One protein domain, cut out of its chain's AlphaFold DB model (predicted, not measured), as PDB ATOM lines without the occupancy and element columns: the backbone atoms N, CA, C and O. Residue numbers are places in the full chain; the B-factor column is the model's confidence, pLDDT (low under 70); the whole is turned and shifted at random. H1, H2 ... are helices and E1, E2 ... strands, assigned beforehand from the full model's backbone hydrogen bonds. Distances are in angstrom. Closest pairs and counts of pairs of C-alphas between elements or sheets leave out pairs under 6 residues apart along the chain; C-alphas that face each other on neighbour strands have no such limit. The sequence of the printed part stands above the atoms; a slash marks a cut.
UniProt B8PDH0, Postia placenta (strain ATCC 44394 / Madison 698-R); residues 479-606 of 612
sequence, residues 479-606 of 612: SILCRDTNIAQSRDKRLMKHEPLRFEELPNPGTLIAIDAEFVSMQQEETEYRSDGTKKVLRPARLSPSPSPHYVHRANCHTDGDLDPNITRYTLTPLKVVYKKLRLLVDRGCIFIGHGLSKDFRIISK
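AT A GLANCE: This is residues 479 to 606 of the 612 residues of a protein of Postia placenta (strain ATCC 44394 / Madison 698-R) (UniProt B8PDH0). With little regular structure, a body of loops, helices H1 and H2 and parallel strands E1 and E6 extends into a kinked two-stranded arm, E2 with E5, then hairpin E3 and E4. The 128 printed residues run E1 E2 E3 E4 E5 H1 E6 H2, mixed in class, 43 in named elements. The whole is loose, radius of gyration of the C-alphas 18.2 A, spanning 64 by 38 by 20 A.

IN THESE COORDINATES: Find C-alpha 512 at (163.159, 153.137, 148.590), beginning E1, 512 to 514. Next come E2, 520 to 523; E3, 526 to 529; E4, 535 to 539; E5, 542 to 544; H1, 575 to 587, 18.2 A long; E6, 591 to 593; and H2, 597 to 604, ending at C-alpha (169.457, 151.434, 166.271).

HOW THE PARTS SIT: Within hydrogen-bond range, find N 513 and O 591, 2.8 A, between parallel E1 and E6; N 522 and O 542, 2.8 A, between antiparallel E2 and E5; N 528 and O 536, 2.8 A, in hairpin E3 and E4. E2 runs on into E3 at 57 degrees. H1 and H2 are close but not clearly touching, closest C-alphas Tyr 579 and Ile 604, 8.0 A. Every O i to N i+4 pair in both is within range.

THE WHOLE: The printed part has no cut. The E5 to H1 link, 30 residues, is long. Residues 520 to 563 and 603 to 606 have pLDDT under 70.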
ATOM      1  N   SER A 479     181.567 158.424 150.037       88.50
ATOM      2  CA  SER A 479     182.274 157.206 149.647       88.50
ATOM      3  C   SER A 479     182.156 156.087 150.687       88.50
ATOM      4  O   SER A 479     182.435 154.930 150.376       88.50
ATOM      5  N   ILE A 480     181.680 156.384 151.905       88.19
ATOM      6  CA  ILE A 480     181.394 155.369 152.923       88.19
ATOM      7  C   ILE A 480     180.384 154.318 152.440       88.19
ATOM      8  O   ILE A 480     180.508 153.153 152.815       88.19
ATOM      9  N   LEU A 481     179.417 154.690 151.591       89.38
ATOM     10  CA  LEU A 481     178.441 153.751 151.025       89.38
ATOM     11  C   LEU A 481     179.068 152.828 149.973       89.38
ATOM     12  O   LEU A 481     178.646 151.681 149.842       89.38
ATOM     13  N   CYS A 482     180.114 153.304 149.299       91.00
ATOM     14  CA  CYS A 482     180.825 152.568 148.257       91.00
ATOM     15  C   CYS A 482     181.953 151.674 148.787       91.00
ATOM     16  O   CYS A 482     182.500 150.848 148.059       91.00
ATOM     17  N   ARG A 483     182.336 151.834 150.058       88.88
ATOM     18  CA  ARG A 483     183.428 151.076 150.680       88.88
ATOM     19  C   ARG A 483     182.903 149.834 151.401       88.88
ATOM     20  O   ARG A 483     182.052 149.915 152.298       88.88
ATOM     21  N   ASP A 484     183.500 148.688 151.082       88.69
ATOM     22  CA  ASP A 484     183.360 147.461 151.866       88.69
ATOM     23  C   ASP A 484     184.163 147.603 153.167       88.69
ATOM     24  O   ASP A 484     185.392 147.573 153.170       88.69
ATOM     25  N   THR A 485     183.466 147.846 154.279       87.00
ATOM     26  CA  THR A 485     184.098 148.033 155.592       87.00
ATOM     27  C   THR A 485     183.989 146.748 156.391       87.00
ATOM     28  O   THR A 485     182.888 146.254 156.605       87.00
ATOM     29  N   ASN A 486     185.118 146.228 156.866       88.62
ATOM     30  CA  ASN A 486     185.160 145.009 157.660       88.62
ATOM     31  C   ASN A 486     186.317 145.045 158.668       88.62
ATOM     32  O   ASN A 486     187.421 145.452 158.316       88.62
ATOM     33  N   ILE A 487     186.068 144.569 159.888       88.56
ATOM     34  CA  ILE A 487     187.078 144.388 160.942       88.56
ATOM     35  C   ILE A 487     187.379 142.915 161.253       88.56
ATOM     36  O   ILE A 487     188.296 142.642 162.021       88.56
ATOM     37  N   ALA A 488     186.640 141.963 160.669       88.19
ATOM     38  CA  ALA A 488     186.899 140.539 160.859       88.19
ATOM     39  C   ALA A 488     188.199 140.108 160.162       88.19
ATOM     40  O   ALA A 488     188.335 140.286 158.948       88.19
ATOM     41  N   GLN A 489     189.127 139.505 160.905       86.38
ATOM     42  CA  GLN A 489     190.404 139.007 160.378       86.38
ATOM     43  C   GLN A 489     190.225 137.717 159.567       86.38
ATOM     44  O   GLN A 489     190.878 137.530 158.544       86.38
ATOM     45  N   SER A 490     189.291 136.862 159.989       87.31
ATOM     46  CA  SER A 490     189.055 135.525 159.427       87.31
ATOM     47  C   SER A 490     187.864 135.476 158.455       87.31
ATOM     48  O   SER A 490     187.232 134.431 158.294       87.31
ATOM     49  N   ARG A 491     187.539 136.604 157.802       89.06
ATOM     50  CA  ARG A 491     186.367 136.743 156.920       89.06
ATOM     51  C   ARG A 491     186.424 135.779 155.731       89.06
ATOM     52  O   ARG A 491     187.336 135.847 154.905       89.06
ATOM     53  N   ASP A 492     185.389 134.957 155.579       87.12
ATOM     54  CA  ASP A 492     185.222 134.087 154.417       87.12
ATOM     55  C   ASP A 492     184.498 134.828 153.284       87.12
ATOM     56  O   ASP A 492     183.326 135.198 153.390       87.12
ATOM     57  N   LYS A 493     185.189 135.007 152.153       85.38
ATOM     58  CA  LYS A 493     184.643 135.665 150.957       85.38
ATOM     59  C   LYS A 493     183.451 134.920 150.346       85.38
ATOM     60  O   LYS A 493     182.661 135.538 149.645       85.38
ATOM     61  N   ARG A 494     183.296 133.616 150.597       88.25
ATOM     62  CA  ARG A 494     182.184 132.812 150.047       88.25
ATOM     63  C   ARG A 494     180.864 133.050 150.778       88.25
ATOM     64  O   ARG A 494     179.809 132.766 150.225       88.25
ATOM     65  N   LEU A 495     180.923 133.552 152.013       86.81
ATOM     66  CA  LEU A 495     179.749 133.873 152.831       86.81
ATOM     67  C   LEU A 495     179.267 135.316 152.623       86.81
ATOM     68  O   LEU A 495     178.269 135.731 153.212       86.81
ATOM     69  N   MET A 496     179.977 136.090 151.800       86.62
ATOM     70  CA  MET A 496     179.638 137.467 151.471       86.62
ATOM     71  C   MET A 496     178.403 137.492 150.567       86.62
ATOM     72  O   MET A 496     178.423 136.946 149.469       86.62
ATOM     73  N   LYS A 497     177.323 138.114 151.048       86.25
ATOM     74  CA  LYS A 497     176.051 138.234 150.313       86.25
ATOM     75  C   LYS A 497     175.753 139.657 149.839       86.25
ATOM     76  O   LYS A 497     174.743 139.864 149.179       86.25
ATOM     77  N   HIS A 498     176.582 140.630 150.211       88.00
ATOM     78  CA  HIS A 498     176.383 142.039 149.877       88.00
ATOM     79  C   HIS A 498     177.362 142.511 148.809       88.00
ATOM     80  O   HIS A 498     178.511 142.071 148.765       88.00
ATOM     81  N   GLU A 499     176.915 143.481 148.020       89.25
ATOM     82  CA  GLU A 499     177.730 144.212 147.054       89.25
ATOM     83  C   GLU A 499     177.715 145.702 147.435       89.25
ATOM     84  O   GLU A 499     176.636 146.261 147.655       89.25
ATOM     85  N   PRO A 500     178.882 146.354 147.610       89.94
ATOM     86  CA  PRO A 500     178.937 147.793 147.852       89.94
ATOM     87  C   PRO A 500     178.388 148.578 146.660       89.94
ATOM     88  O   PRO A 500     178.604 148.194 145.512       89.94
ATOM     89  N   LEU A 501     177.748 149.714 146.938       91.88
ATOM     90  CA  LEU A 501     177.252 150.605 145.891       91.88
ATOM     91  C   LEU A 501     178.411 151.187 145.081       91.88
ATOM     92  O   LEU A 501     179.449 151.560 145.634       91.88
ATOM     93  N   ARG A 502     178.218 151.361 143.777       91.69
ATOM     94  CA  ARG A 502     179.106 152.209 142.976       91.69
ATOM     95  C   ARG A 502     178.760 153.681 143.175       91.69
ATOM     96  O   ARG A 502     177.683 154.018 143.663       91.69
ATOM     97  N   PHE A 503     179.682 154.574 142.821       89.75
ATOM     98  CA  PHE A 503     179.452 156.011 142.993       89.75
ATOM     99  C   PHE A 503     178.276 156.498 142.130       89.75
ATOM    100  O   PHE A 503     177.521 157.381 142.526       89.75
ATOM    101  N   GLU A 504     178.071 155.855 140.986       91.19
ATOM    102  CA  GLU A 504     176.975 156.103 140.053       91.19
ATOM    103  C   GLU A 504     175.623 155.569 140.563       91.19
ATOM    104  O   GLU A 504     174.575 155.989 140.083       91.19
ATOM    105  N   GLU A 505     175.638 154.663 141.545       91.19
ATOM    106  CA  GLU A 505     174.454 154.025 142.143       91.19
ATOM    107  C   GLU A 505     174.051 154.672 143.473       91.19
ATOM    108  O   GLU A 505     173.213 154.142 144.207       91.19
ATOM    109  N   LEU A 506     174.658 155.811 143.820       91.19
ATOM    110  CA  LEU A 506     174.303 156.529 145.036       91.19
ATOM    111  C   LEU A 506     172.820 156.941 144.991       91.19
ATOM    112  O   LEU A 506     172.379 157.563 144.022       91.19
ATOM    113  N   PRO A 507     172.039 156.633 146.041       91.00
ATOM    114  CA  PRO A 507     170.590 156.795 146.011       91.00
ATOM    115  C   PRO A 507     170.195 158.269 145.932       91.00
ATOM    116  O   PRO A 507     170.837 159.125 146.538       91.00
ATOM    117  N   ASN A 508     169.128 158.578 145.204       91.50
ATOM    118  CA  ASN A 508     168.575 159.931 145.108       91.50
ATOM    119  C   ASN A 508     167.442 160.140 146.130       91.50
ATOM    120  O   ASN A 508     166.884 159.149 146.615       91.50
ATOM    121  N   PRO A 509     167.062 161.394 146.437       92.56
ATOM    122  CA  PRO A 509     165.894 161.667 147.271       92.56
ATOM    123  C   PRO A 509     164.652 160.911 146.778       92.56
ATOM    124  O   PRO A 509     164.357 160.907 145.583       92.56
ATOM    125  N   GLY A 510     163.957 160.236 147.692       90.31
ATOM    126  CA  GLY A 510     162.807 159.370 147.411       90.31
ATOM    127  C   GLY A 510     163.144 157.908 147.089       90.31
ATOM    128  O   GLY A 510     162.228 157.113 146.890       90.31
ATOM    129  N   THR A 511     164.424 157.515 147.048       93.75
ATOM    130  CA  THR A 511     164.806 156.109 146.814       93.75
ATOM    131  C   THR A 511     164.325 155.219 147.958       93.75
ATOM    132  O   THR A 511     164.596 155.509 149.123       93.75
ATOM    133  N   LEU A 512     163.648 154.119 147.623       93.25
ATOM    134  CA  LEU A 512     163.159 153.137 148.590       93.25
ATOM    135  C   LEU A 512     164.273 152.160 148.984       93.25
ATOM    136  O   LEU A 512     164.903 151.552 148.118       93.25
ATOM    137  N   ILE A 513     164.487 151.983 150.287       91.44
ATOM    138  CA  ILE A 513     165.509 151.089 150.845       91.44
ATOM    139  C   ILE A 513     164.854 150.143 151.843       91.44
ATOM    140  O   ILE A 513     164.286 150.576 152.843       91.44
ATOM    141  N   ALA A 514     164.958 148.842 151.587       91.62
ATOM    142  CA  ALA A 514     164.512 147.838 152.540       91.62
ATOM    143  C   ALA A 514     165.528 147.686 153.681       91.62
ATOM    144  O   ALA A 514     166.728 147.566 153.427       91.62
ATOM    145  N   ILE A 515     165.053 147.681 154.926       88.75
ATOM    146  CA  ILE A 515     165.883 147.448 156.111       88.75
ATOM    147  C   ILE A 515     165.184 146.488 157.071       88.75
ATOM    148  O   ILE A 515     163.968 146.542 157.254       88.75
ATOM    149  N   ASP A 516     165.989 145.618 157.665       85.62
ATOM    150  CA  ASP A 516     165.602 144.674 158.703       85.62
ATOM    151  C   ASP A 516     166.791 144.517 159.659       85.62
ATOM    152  O   ASP A 516     167.948 144.507 159.212       85.62
ATOM    153  N   ALA A 517     166.536 144.475 160.965       82.38
ATOM    154  CA  ALA A 517     167.586 144.442 161.976       82.38
ATOM    155  C   ALA A 517     167.243 143.498 163.130       82.38
ATOM    156  O   ALA A 517     166.168 143.558 163.715       82.38
ATOM    157  N   GLU A 518     168.221 142.680 163.512       80.44
ATOM    158  CA  GLU A 518     168.115 141.746 164.630       80.44
ATOM    159  C   GLU A 518     168.978 142.213 165.808       80.44
ATOM    160  O   GLU A 518     170.067 142.770 165.627       80.44
ATOM    161  N   PHE A 519     168.502 141.990 167.038       73.00
ATOM    162  CA  PHE A 519     169.155 142.495 168.252       73.00
ATOM    163  C   PHE A 519     169.331 141.424 169.323       73.00
ATOM    164  O   PHE A 519     168.500 140.533 169.499       73.00
ATOM    165  N   VAL A 520     170.384 141.578 170.130       67.12
ATOM    166  CA  VAL A 520     170.664 140.701 171.269       67.12
ATOM    167  C   VAL A 520     170.202 141.365 172.566       67.12
ATOM    168  O   VAL A 520     170.447 142.549 172.811       67.12
ATOM    169  N   SER A 521     169.527 140.597 173.424       61.81
ATOM    170  CA  SER A 521     169.117 141.057 174.752       61.81
ATOM    171  C   SER A 521     170.281 141.013 175.736       61.81
ATOM    172  O   SER A 521     170.789 139.946 176.064       61.81
ATOM    173  N   MET A 522     170.658 142.183 176.245       57.56
ATOM    174  CA  MET A 522     171.735 142.382 177.221       57.56
ATOM    175  C   MET A 522     171.237 142.286 178.660       57.56
ATOM    176  O   MET A 522     171.984 141.936 179.565       57.56
ATOM    177  N   GLN A 523     169.973 142.646 178.884       59.28
ATOM    178  CA  GLN A 523     169.358 142.656 180.206       59.28
ATOM    179  C   GLN A 523     167.880 142.307 180.069       59.28
ATOM    180  O   GLN A 523     167.194 142.881 179.222       59.28
ATOM    181  N   GLN A 524     167.403 141.365 180.886       56.19
ATOM    182  CA  GLN A 524     165.993 140.976 180.909       56.19
ATOM    183  C   GLN A 524     165.124 142.055 181.565       56.19
ATOM    184  O   GLN A 524     165.611 142.857 182.361       56.19
ATOM    185  N   GLU A 525     163.836 142.066 181.214       61.22
ATOM    186  CA  GLU A 525     162.851 142.917 181.881       61.22
ATOM    187  C   GLU A 525     162.718 142.542 183.366       61.22
ATOM    188  O   GLU A 525     162.635 141.364 183.714       61.22
ATOM    189  N   GLU A 526     162.674 143.546 184.241       62.94
ATOM    190  CA  GLU A 526     162.362 143.363 185.661       62.94
ATOM    191  C   GLU A 526     160.931 143.822 185.913       62.94
ATOM    192  O   GLU A 526     160.543 144.946 185.579       62.94
ATOM    193  N   THR A 527     160.126 142.939 186.496       59.94
ATOM    194  CA  THR A 527     158.693 143.165 186.683       59.94
ATOM    195  C   THR A 527     158.309 142.882 188.121       59.94
ATOM    196  O   THR A 527     158.567 141.790 188.626       59.94
ATOM    197  N   GLU A 528     157.659 143.845 188.762       60.72
ATOM    198  CA  GLU A 528     157.033 143.657 190.060       60.72
ATOM    199  C   GLU A 528     155.629 143.085 189.856       60.72
ATOM    200  O   GLU A 528     154.807 143.645 189.123       60.72
ATOM    201  N   TYR A 529     155.360 141.962 190.514       58.25
ATOM    202  CA  TYR A 529     154.026 141.388 190.595       58.25
ATOM    203  C   TYR A 529     153.406 141.806 191.920       58.25
ATOM    204  O   TYR A 529     153.923 141.476 192.988       58.25
ATOM    205  N   ARG A 530     152.299 142.541 191.855       58.03
ATOM    206  CA  ARG A 530     151.525 142.897 193.043       58.03
ATOM    207  C   ARG A 530     150.554 141.779 193.404       58.03
ATOM    208  O   ARG A 530     150.146 140.984 192.559       58.03
ATOM    209  N   SER A 531     150.160 141.734 194.675       42.56
ATOM    210  CA  SER A 531     149.199 140.754 195.201       42.56
ATOM    211  C   SER A 531     147.798 140.863 194.584       42.56
ATOM    212  O   SER A 531     147.006 139.937 194.725       42.56
ATOM    213  N   ASP A 532     147.501 141.956 193.877       60.62
ATOM    214  CA  ASP A 532     146.276 142.168 193.095       60.62
ATOM    215  C   ASP A 532     146.342 141.573 191.670       60.62
ATOM    216  O   ASP A 532     145.403 141.727 190.891       60.62
ATOM    217  N   GLY A 533     147.442 140.899 191.311       44.72
ATOM    218  CA  GLY A 533     147.657 140.322 189.983       44.72
ATOM    219  C   GLY A 533     148.113 141.329 188.923       44.72
ATOM    220  O   GLY A 533     148.288 140.953 187.763       44.72
ATOM    221  N   THR A 534     148.338 142.598 189.285       52.41
ATOM    222  CA  THR A 534     148.865 143.600 188.353       52.41
ATOM    223  C   THR A 534     150.375 143.436 188.164       52.41
ATOM    224  O   THR A 534     151.148 143.339 189.122       52.41
ATOM    225  N   LYS A 535     150.804 143.391 186.894       54.50
ATOM    226  CA  LYS A 535     152.216 143.375 186.487       54.50
ATOM    227  C   LYS A 535     152.665 144.819 186.264       54.50
ATOM    228  O   LYS A 535     152.189 145.462 185.330       54.50
ATOM    229  N   LYS A 536     153.584 145.323 187.091       56.50
ATOM    230  CA  LYS A 536     154.253 146.613 186.872       56.50
ATOM    231  C   LYS A 536     155.664 146.344 186.357       56.50
ATOM    232  O   LYS A 536     156.482 145.759 187.061       56.50
ATOM    233  N   VAL A 537     155.956 146.747 185.123       56.19
ATOM    234  CA  VAL A 537     157.331 146.706 184.602       56.19
ATOM    235  C   VAL A 537     158.127 147.782 185.344       56.19
ATOM    236  O   VAL A 537     157.781 148.959 185.272       56.19
ATOM    237  N   LEU A 538     159.147 147.374 186.103       56.53
ATOM    238  CA  LEU A 538     160.046 148.286 186.815       56.53
ATOM    239  C   LEU A 538     161.198 148.730 185.913       56.53
ATOM    240  O   LEU A 538     161.588 149.895 185.936       56.53
ATOM    241  N   ARG A 539     161.726 147.804 185.103       58.16
ATOM    242  CA  ARG A 539     162.800 148.077 184.149       58.16
ATOM    243  C   ARG A 539     162.543 147.325 182.839       58.16
ATOM    244  O   ARG A 539     162.330 146.111 182.881       58.16
ATOM    245  N   PRO A 540     162.579 148.001 181.679       56.31
ATOM    246  CA  PRO A 540     162.423 147.342 180.389       56.31
ATOM    247  C   PRO A 540     163.680 146.539 180.032       56.31
ATOM    248  O   PRO A 540     164.780 146.826 180.512       56.31
ATOM    249  N   ALA A 541     163.527 145.557 179.142       55.50
ATOM    250  CA  ALA A 541     164.661 144.819 178.599       55.50
ATOM    251  C   ALA A 541     165.601 145.750 177.807       55.50
ATOM    252  O   ALA A 541     165.150 146.587 177.020       55.50
ATOM    253  N   ARG A 542     166.919 145.593 177.987       60.38
ATOM    254  CA  ARG A 542     167.923 146.336 177.207       60.38
ATOM    255  C   ARG A 542     168.393 145.485 176.038       60.38
ATOM    256  O   ARG A 542     169.066 144.478 176.238       60.38
ATOM    257  N   LEU A 543     168.087 145.931 174.826       54.94
ATOM    258  CA  LEU A 543     168.572 145.333 173.584       54.94
ATOM    259  C   LEU A 543     169.809 146.094 173.080       54.94
ATOM    260  O   LEU A 543     169.948 147.303 173.301       54.94
ATOM    261  N   SER A 544     170.732 145.383 172.443       51.84
ATOM    262  CA  SER A 544     171.948 145.945 171.860       51.84
ATOM    263  C   SER A 544     172.318 145.195 170.579       51.84
ATOM    264  O   SER A 544     172.165 143.975 170.531       51.84
ATOM    265  N   PRO A 545     172.857 145.889 169.563       47.31
ATOM    266  CA  PRO A 545     173.469 145.239 168.405       47.31
ATOM    267  C   PRO A 545     174.842 144.604 168.721       47.31
ATOM    268  O   PRO A 545     175.389 143.899 167.884       47.31
ATOM    269  N   SER A 546     175.413 144.848 169.913       42.94
ATOM    270  CA  SER A 546     176.690 144.270 170.373       42.94
ATOM    271  C   SER A 546     176.559 143.654 171.772       42.94
ATOM    272  O   SER A 546     175.872 144.255 172.605       42.94
ATOM    273  N   PRO A 547     177.250 142.548 172.096       40.78
ATOM    274  CA  PRO A 547     177.062 141.844 173.357       40.78
ATOM    275  C   PRO A 547     177.966 142.324 174.499       40.78
ATOM    276  O   PRO A 547     179.005 142.940 174.271       40.78
ATOM    277  N   SER A 548     177.579 141.983 175.732       41.06
ATOM    278  CA  SER A 548     178.407 142.009 176.950       41.06
ATOM    279  C   SER A 548     178.714 140.571 177.385       41.06
ATOM    280  O   SER A 548     177.961 139.677 177.009       41.06
ATOM    281  N   PRO A 549     179.729 140.323 178.235       36.81
ATOM    282  CA  PRO A 549     180.194 138.971 178.594       36.81
ATOM    283  C   PRO A 549     179.183 138.074 179.334       36.81
ATOM    284  O   PRO A 549     179.500 136.934 179.662       36.81
ATOM    285  N   HIS A 550     177.983 138.568 179.638       34.03
ATOM    286  CA  HIS A 550     176.958 137.841 180.379       34.03
ATOM    287  C   HIS A 550     175.681 137.756 179.540       34.03
ATOM    288  O   HIS A 550     174.978 138.748 179.363       34.03
ATOM    289  N   TYR A 551     175.411 136.568 178.999       41.22
ATOM    290  CA  TYR A 551     174.297 136.296 178.092       41.22
ATOM    291  C   TYR A 551     173.187 135.479 178.755       41.22
ATOM    292  O   TYR A 551     173.456 134.534 179.495       41.22
ATOM    293  N   VAL A 552     171.938 135.771 178.375       32.91
ATOM    294  CA  VAL A 552     170.819 134.817 178.415       32.91
ATOM    295  C   VAL A 552     170.107 134.864 177.058       32.91
ATOM    296  O   VAL A 552     169.568 135.901 176.674       32.91
ATOM    297  N   HIS A 553     170.116 133.748 176.321       38.25
ATOM    298  CA  HIS A 553     169.523 133.643 174.984       38.25
ATOM    299  C   HIS A 553     167.991 133.614 175.015       38.25
ATOM    300  O   HIS A 553     167.384 132.825 175.741       38.25
ATOM    301  N   ARG A 554     167.370 134.415 174.138       32.72
ATOM    302  CA  ARG A 554     165.989 134.214 173.672       32.72
ATOM    303  C   ARG A 554     165.748 134.813 172.269       32.72
ATOM    304  O   ARG A 554     164.776 135.520 172.063       32.72
ATOM    305  N   ALA A 555     166.648 134.543 171.318       35.09
ATOM    306  CA  ALA A 555     166.405 134.626 169.867       35.09
ATOM    307  C   ALA A 555     167.477 133.798 169.119       35.09
ATOM    308  O   ALA A 555     168.632 133.762 169.541       35.09
ATOM    309  N   ASN A 556     167.072 133.085 168.062       41.22
ATOM    310  CA  ASN A 556     167.671 131.838 167.545       41.22
ATOM    311  C   ASN A 556     168.646 131.990 166.344       41.22
ATOM    312  O   ASN A 556     168.672 131.110 165.486       41.22
ATOM    313  N   CYS A 557     169.443 133.060 166.232       48.59
ATOM    314  CA  CYS A 557     170.193 133.312 164.979       48.59
ATOM    315  C   CYS A 557     171.711 133.529 165.107       48.59
ATOM    316  O   CYS A 557     172.383 133.569 164.081       48.59
ATOM    317  N   HIS A 558     172.264 133.650 166.318       54.34
ATOM    318  CA  HIS A 558     173.693 133.928 166.515       54.34
ATOM    319  C   HIS A 558     174.357 132.851 167.369       54.34
ATOM    320  O   HIS A 558     173.861 132.515 168.449       54.34
ATOM    321  N   THR A 559     175.474 132.322 166.873       58.84
ATOM    322  CA  THR A 559     176.345 131.388 167.590       58.84
ATOM    323  C   THR A 559     177.467 132.135 168.308       58.84
ATOM    324  O   THR A 559     177.863 133.232 167.912       58.84
ATOM    325  N   ASP A 560     177.962 131.559 169.404       56.91
ATOM    326  CA  ASP A 560     179.061 132.146 170.173       56.91
ATOM    327  C   ASP A 560     180.299 132.351 169.275       56.91
ATOM    328  O   ASP A 560     180.674 131.463 168.509       56.91
ATOM    329  N   GLY A 561     180.902 133.542 169.330       63.00
ATOM    330  CA  GLY A 561     182.031 133.940 168.474       63.00
ATOM    331  C   GLY A 561     181.690 134.669 167.162       63.00
ATOM    332  O   GLY A 561     182.604 135.213 166.539       63.00
ATOM    333  N   ASP A 562     180.416 134.787 166.758       67.00
ATOM    334  CA  ASP A 562     180.026 135.478 165.505       67.00
ATOM    335  C   ASP A 562     180.360 136.984 165.490       67.00
ATOM    336  O   ASP A 562     180.456 137.595 164.421       67.00
ATOM    337  N   LEU A 563     180.577 137.581 166.664       69.75
ATOM    338  CA  LEU A 563     180.866 139.006 166.850       69.75
ATOM    339  C   LEU A 563     182.304 139.279 167.338       69.75
ATOM    340  O   LEU A 563     182.642 140.431 167.605       69.75
ATOM    341  N   ASP A 564     183.159 138.250 167.430       77.75
ATOM    342  CA  ASP A 564     184.588 138.414 167.732       77.75
ATOM    343  C   ASP A 564     185.372 138.693 166.435       77.75
ATOM    344  O   ASP A 564     185.385 137.836 165.544       77.75
ATOM    345  N   PRO A 565     186.070 139.842 166.310       82.62
ATOM    346  CA  PRO A 565     186.864 140.172 165.125       82.62
ATOM    347  C   PRO A 565     187.923 139.127 164.743       82.62
ATOM    348  O   PRO A 565     188.296 139.042 163.573       82.62
ATOM    349  N   ASN A 566     188.428 138.345 165.699       84.12
ATOM    350  CA  ASN A 566     189.486 137.364 165.453       84.12
ATOM    351  C   ASN A 566     188.934 136.025 164.939       84.12
ATOM    352  O   ASN A 566     189.597 135.332 164.165       84.12
ATOM    353  N   ILE A 567     187.718 135.663 165.358       84.12
ATOM    354  CA  ILE A 567     187.155 134.318 165.162       84.12
ATOM    355  C   ILE A 567     186.082 134.313 164.070       84.12
ATOM    356  O   ILE A 567     185.948 133.327 163.339       84.12
ATOM    357  N   THR A 568     185.325 135.403 163.934       85.69
ATOM    358  CA  THR A 568     184.177 135.439 163.032       85.69
ATOM    359  C   THR A 568     184.585 135.255 161.572       85.69
ATOM    360  O   THR A 568     185.548 135.847 161.073       85.69
ATOM    361  N   ARG A 569     183.817 134.414 160.874       86.31
ATOM    362  CA  ARG A 569     183.942 134.200 159.426       86.31
ATOM    363  C   ARG A 569     183.035 135.132 158.626       86.31
ATOM    364  O   ARG A 569     183.155 135.194 157.403       86.31
ATOM    365  N   TYR A 570     182.137 135.846 159.304       86.75
ATOM    366  CA  TYR A 570     181.175 136.757 158.698       86.75
ATOM    367  C   TYR A 570     181.742 138.176 158.576       86.75
ATOM    368  O   TYR A 570     182.772 138.517 159.154       86.75
ATOM    369  N   THR A 571     181.070 139.019 157.789       86.50
ATOM    370  CA  THR A 571     181.442 140.437 157.689       86.50
ATOM    371  C   THR A 571     181.081 141.137 158.993       86.50
ATOM    372  O   THR A 571     179.907 141.208 159.347       86.50
ATOM    373  N   LEU A 572     182.079 141.700 159.672       87.31
ATOM    374  CA  LEU A 572     181.885 142.447 160.909       87.31
ATOM    375  C   LEU A 572     182.193 143.918 160.656       87.31
ATOM    376  O   LEU A 572     183.308 144.262 160.278       87.31
ATOM    377  N   THR A 573     181.211 144.797 160.854       84.12
ATOM    378  CA  THR A 573     181.362 146.245 160.639       84.12
ATOM    379  C   THR A 573     181.239 146.989 161.968       84.12
ATOM    380  O   THR A 573     180.322 146.693 162.734       84.12
ATOM    381  N   PRO A 574     182.099 147.983 162.260       82.25
ATOM    382  CA  PRO A 574     181.947 148.803 163.453       82.25
ATOM    383  C   PRO A 574     180.595 149.519 163.476       82.25
ATOM    384  O   PRO A 574     180.192 150.131 162.485       82.25
ATOM    385  N   LEU A 575     179.947 149.533 164.640       76.25
ATOM    386  CA  LEU A 575     178.640 150.163 164.839       76.25
ATOM    387  C   LEU A 575     178.605 151.626 164.349       76.25
ATOM    388  O   LEU A 575     177.665 152.053 163.685       76.25
ATOM    389  N   LYS A 576     179.685 152.374 164.592       75.38
ATOM    390  CA  LYS A 576     179.872 153.753 164.119       75.38
ATOM    391  C   LYS A 576     179.749 153.895 162.596       75.38
ATOM    392  O   LYS A 576     179.145 154.849 162.115       75.38
ATOM    393  N   VAL A 577     180.316 152.961 161.832       81.12
ATOM    394  CA  VAL A 577     180.259 152.982 160.361       81.12
ATOM    395  C   VAL A 577     178.833 152.712 159.890       81.12
ATOM    396  O   VAL A 577     178.354 153.406 158.997       81.12
ATOM    397  N   VAL A 578     178.136 151.760 160.518       82.62
ATOM    398  CA  VAL A 578     176.733 151.448 160.201       82.62
ATOM    399  C   VAL A 578     175.840 152.671 160.428       82.62
ATOM    400  O   VAL A 578     175.079 153.036 159.533       82.62
ATOM    401  N   TYR A 579     175.998 153.373 161.556       78.94
ATOM    402  CA  TYR A 579     175.259 154.616 161.811       78.94
ATOM    403  C   TYR A 579     175.514 155.689 160.764       78.94
ATOM    404  O   TYR A 579     174.562 156.303 160.296       78.94
ATOM    405  N   LYS A 580     176.771 155.907 160.361       80.69
ATOM    406  CA  LYS A 580     177.081 156.883 159.309       80.69
ATOM    407  C   LYS A 580     176.430 156.532 157.980       80.69
ATOM    408  O   LYS A 580     175.941 157.433 157.308       80.69
ATOM    409  N   LYS A 581     176.419 155.248 157.608       86.50
ATOM    410  CA  LYS A 581     175.751 154.780 156.387       86.50
ATOM    411  C   LYS A 581     174.252 155.070 156.458       86.50
ATOM    412  O   LYS A 581     173.739 155.741 155.575       86.50
ATOM    413  N   LEU A 582     173.577 154.652 157.532       85.62
ATOM    414  CA  LEU A 582     172.146 154.917 157.724       85.62
ATOM    415  C   LEU A 582     171.837 156.415 157.747       85.62
ATOM    416  O   LEU A 582     170.903 156.860 157.089       85.62
ATOM    417  N   ARG A 583     172.655 157.203 158.449       82.56
ATOM    418  CA  ARG A 583     172.482 158.651 158.529       82.56
ATOM    419  C   ARG A 583     172.631 159.319 157.170       82.56
ATOM    420  O   ARG A 583     171.815 160.161 156.830       82.56
ATOM    421  N   LEU A 584     173.633 158.929 156.390       85.75
ATOM    422  CA  LEU A 584     173.831 159.460 155.047       85.75
ATOM    423  C   LEU A 584     172.654 159.118 154.120       85.75
ATOM    424  O   LEU A 584     172.287 159.935 153.287       85.75
ATOM    425  N   LEU A 585     172.040 157.940 154.270       88.19
ATOM    426  CA  LEU A 585     170.830 157.584 153.523       88.19
ATOM    427  C   LEU A 585     169.637 158.477 153.908       88.19
ATOM    428  O   LEU A 585     168.930 158.945 153.017       88.19
ATOM    429  N   VAL A 586     169.462 158.772 155.203       84.44
ATOM    430  CA  VAL A 586     168.455 159.735 155.693       84.44
ATOM    431  C   VAL A 586     168.741 161.147 155.170       84.44
ATOM    432  O   VAL A 586     167.853 161.768 154.598       84.44
ATOM    433  N   ASP A 587     169.983 161.632 155.283       83.44
ATOM    434  CA  ASP A 587     170.393 162.968 154.811       83.44
ATOM    435  C   ASP A 587     170.208 163.121 153.285       83.44
ATOM    436  O   ASP A 587     170.018 164.226 152.782       83.44
ATOM    437  N   ARG A 588     170.238 162.011 152.532       87.25
ATOM    438  CA  ARG A 588     169.942 161.974 151.089       87.25
ATOM    439  C   ARG A 588     168.451 161.851 150.762       87.25
ATOM    440  O   ARG A 588     168.111 161.794 149.585       87.25
ATOM    441  N   GLY A 589     167.572 161.805 151.762       86.69
ATOM    442  CA  GLY A 589     166.124 161.702 151.585       86.69
ATOM    443  C   GLY A 589     165.649 160.323 151.124       86.69
ATOM    444  O   GLY A 589     164.654 160.241 150.407       86.69
ATOM    445  N   CYS A 590     166.365 159.246 151.460       89.44
ATOM    446  CA  CYS A 590     165.904 157.885 151.173       89.44
ATOM    447  C   CYS A 590     164.743 157.497 152.102       89.44
ATOM    448  O   CYS A 590     164.731 157.873 153.273       89.44
ATOM    449  N   ILE A 591     163.810 156.693 151.596       88.12
ATOM    450  CA  ILE A 591     162.636 156.219 152.335       88.12
ATOM    451  C   ILE A 591     162.864 154.759 152.731       88.12
ATOM    452  O   ILE A 591     163.110 153.906 151.874       88.12
ATOM    453  N   PHE A 592     162.775 154.457 154.025       89.31
ATOM    454  CA  PHE A 592     162.984 153.103 154.536       89.31
ATOM    455  C   PHE A 592     161.682 152.296 154.558       89.31
ATOM    456  O   PHE A 592     160.651 152.774 155.024       89.31
ATOM    457  N   ILE A 593     161.742 151.048 154.089       91.56
ATOM    458  CA  ILE A 593     160.627 150.092 154.104       91.56
ATOM    459  C   ILE A 593     161.025 148.825 154.869       91.56
ATOM    460  O   ILE A 593     162.139 148.327 154.738       91.56
ATOM    461  N   GLY A 594     160.122 148.300 155.692       85.56
ATOM    462  CA  GLY A 594     160.389 147.147 156.551       85.56
ATOM    463  C   GLY A 594     159.279 146.937 157.574       85.56
ATOM    464  O   GLY A 594     158.364 147.756 157.697       85.56
ATOM    465  N   HIS A 595     159.333 145.825 158.300       83.25
ATOM    466  CA  HIS A 595     158.334 145.489 159.309       83.25
ATOM    467  C   HIS A 595     158.833 145.891 160.701       83.25
ATOM    468  O   HIS A 595     159.876 145.429 161.132       83.25
ATOM    469  N   GLY A 596     158.073 146.707 161.438       78.06
ATOM    470  CA  GLY A 596     158.454 147.093 162.804       78.06
ATOM    471  C   GLY A 596     159.539 148.176 162.897       78.06
ATOM    472  O   GLY A 596     160.109 148.365 163.969       78.06
ATOM    473  N   LEU A 597     159.761 148.946 161.824       77.94
ATOM    474  CA  LEU A 597     160.829 149.952 161.719       77.94
ATOM    475  C   LEU A 597     160.909 150.942 162.886       77.94
ATOM    476  O   LEU A 597     162.006 151.334 163.264       77.94
ATOM    477  N   SER A 598     159.781 151.353 163.474       72.81
ATOM    478  CA  SER A 598     159.794 152.266 164.631       72.81
ATOM    479  C   SER A 598     160.592 151.677 165.802       72.81
ATOM    480  O   SER A 598     161.406 152.369 166.415       72.81
ATOM    481  N   LYS A 599     160.444 150.372 166.052       72.69
ATOM    482  CA  LYS A 599     161.199 149.652 167.078       72.69
ATOM    483  C   LYS A 599     162.665 149.502 166.681       72.69
ATOM    484  O   LYS A 599     163.544 149.751 167.508       72.69
ATOM    485  N   ASP A 600     162.938 149.162 165.425       74.44
ATOM    486  CA  ASP A 600     164.306 148.969 164.938       74.44
ATOM    487  C   ASP A 600     165.090 150.273 164.971       74.44
ATOM    488  O   ASP A 600     166.178 150.317 165.535       74.44
ATOM    489  N   PHE A 601     164.523 151.376 164.478       74.69
ATOM    490  CA  PHE A 601     165.136 152.694 164.588       74.69
ATOM    491  C   PHE A 601     165.253 153.139 166.037       74.69
ATOM    492  O   PHE A 601     166.277 153.721 166.387       74.69
ATOM    493  N   ARG A 602     164.307 152.820 166.922       70.12
ATOM    494  CA  ARG A 602     164.468 153.116 168.349       70.12
ATOM    495  C   ARG A 602     165.655 152.371 168.966       70.12
ATOM    496  O   ARG A 602     166.351 152.939 169.801       70.12
ATOM    497  N   ILE A 603     165.922 151.130 168.560       67.88
ATOM    498  CA  ILE A 603     167.049 150.340 169.083       67.88
ATOM    499  C   ILE A 603     168.370 150.733 168.405       67.88
ATOM    500  O   ILE A 603     169.385 150.871 169.091       67.88
ATOM    501  N   ILE A 604     168.344 150.946 167.085       65.88
ATOM    502  CA  ILE A 604     169.457 151.434 166.271       65.88
ATOM    503  C   ILE A 604     169.718 152.881 166.663       65.88
ATOM    504  O   ILE A 604     170.619 153.152 167.439       65.88
ATOM    505  N   SER A 605     168.961 153.847 166.165       57.88
ATOM    506  CA  SER A 605     169.268 155.266 166.346       57.88
ATOM    507  C   SER A 605     169.200 155.729 167.800       57.88
ATOM    508  O   SER A 605     169.937 156.638 168.171       57.88
ATOM    509  N   LYS A 606     168.324 155.135 168.622       52.34
ATOM    510  CA  LYS A 606     167.895 155.752 169.885       52.34
ATOM    511  C   LYS A 606     167.463 157.217 169.699       52.34
ATOM    512  O   LYS A 606     167.504 158.006 170.631       52.34
TER     513      LYS A 606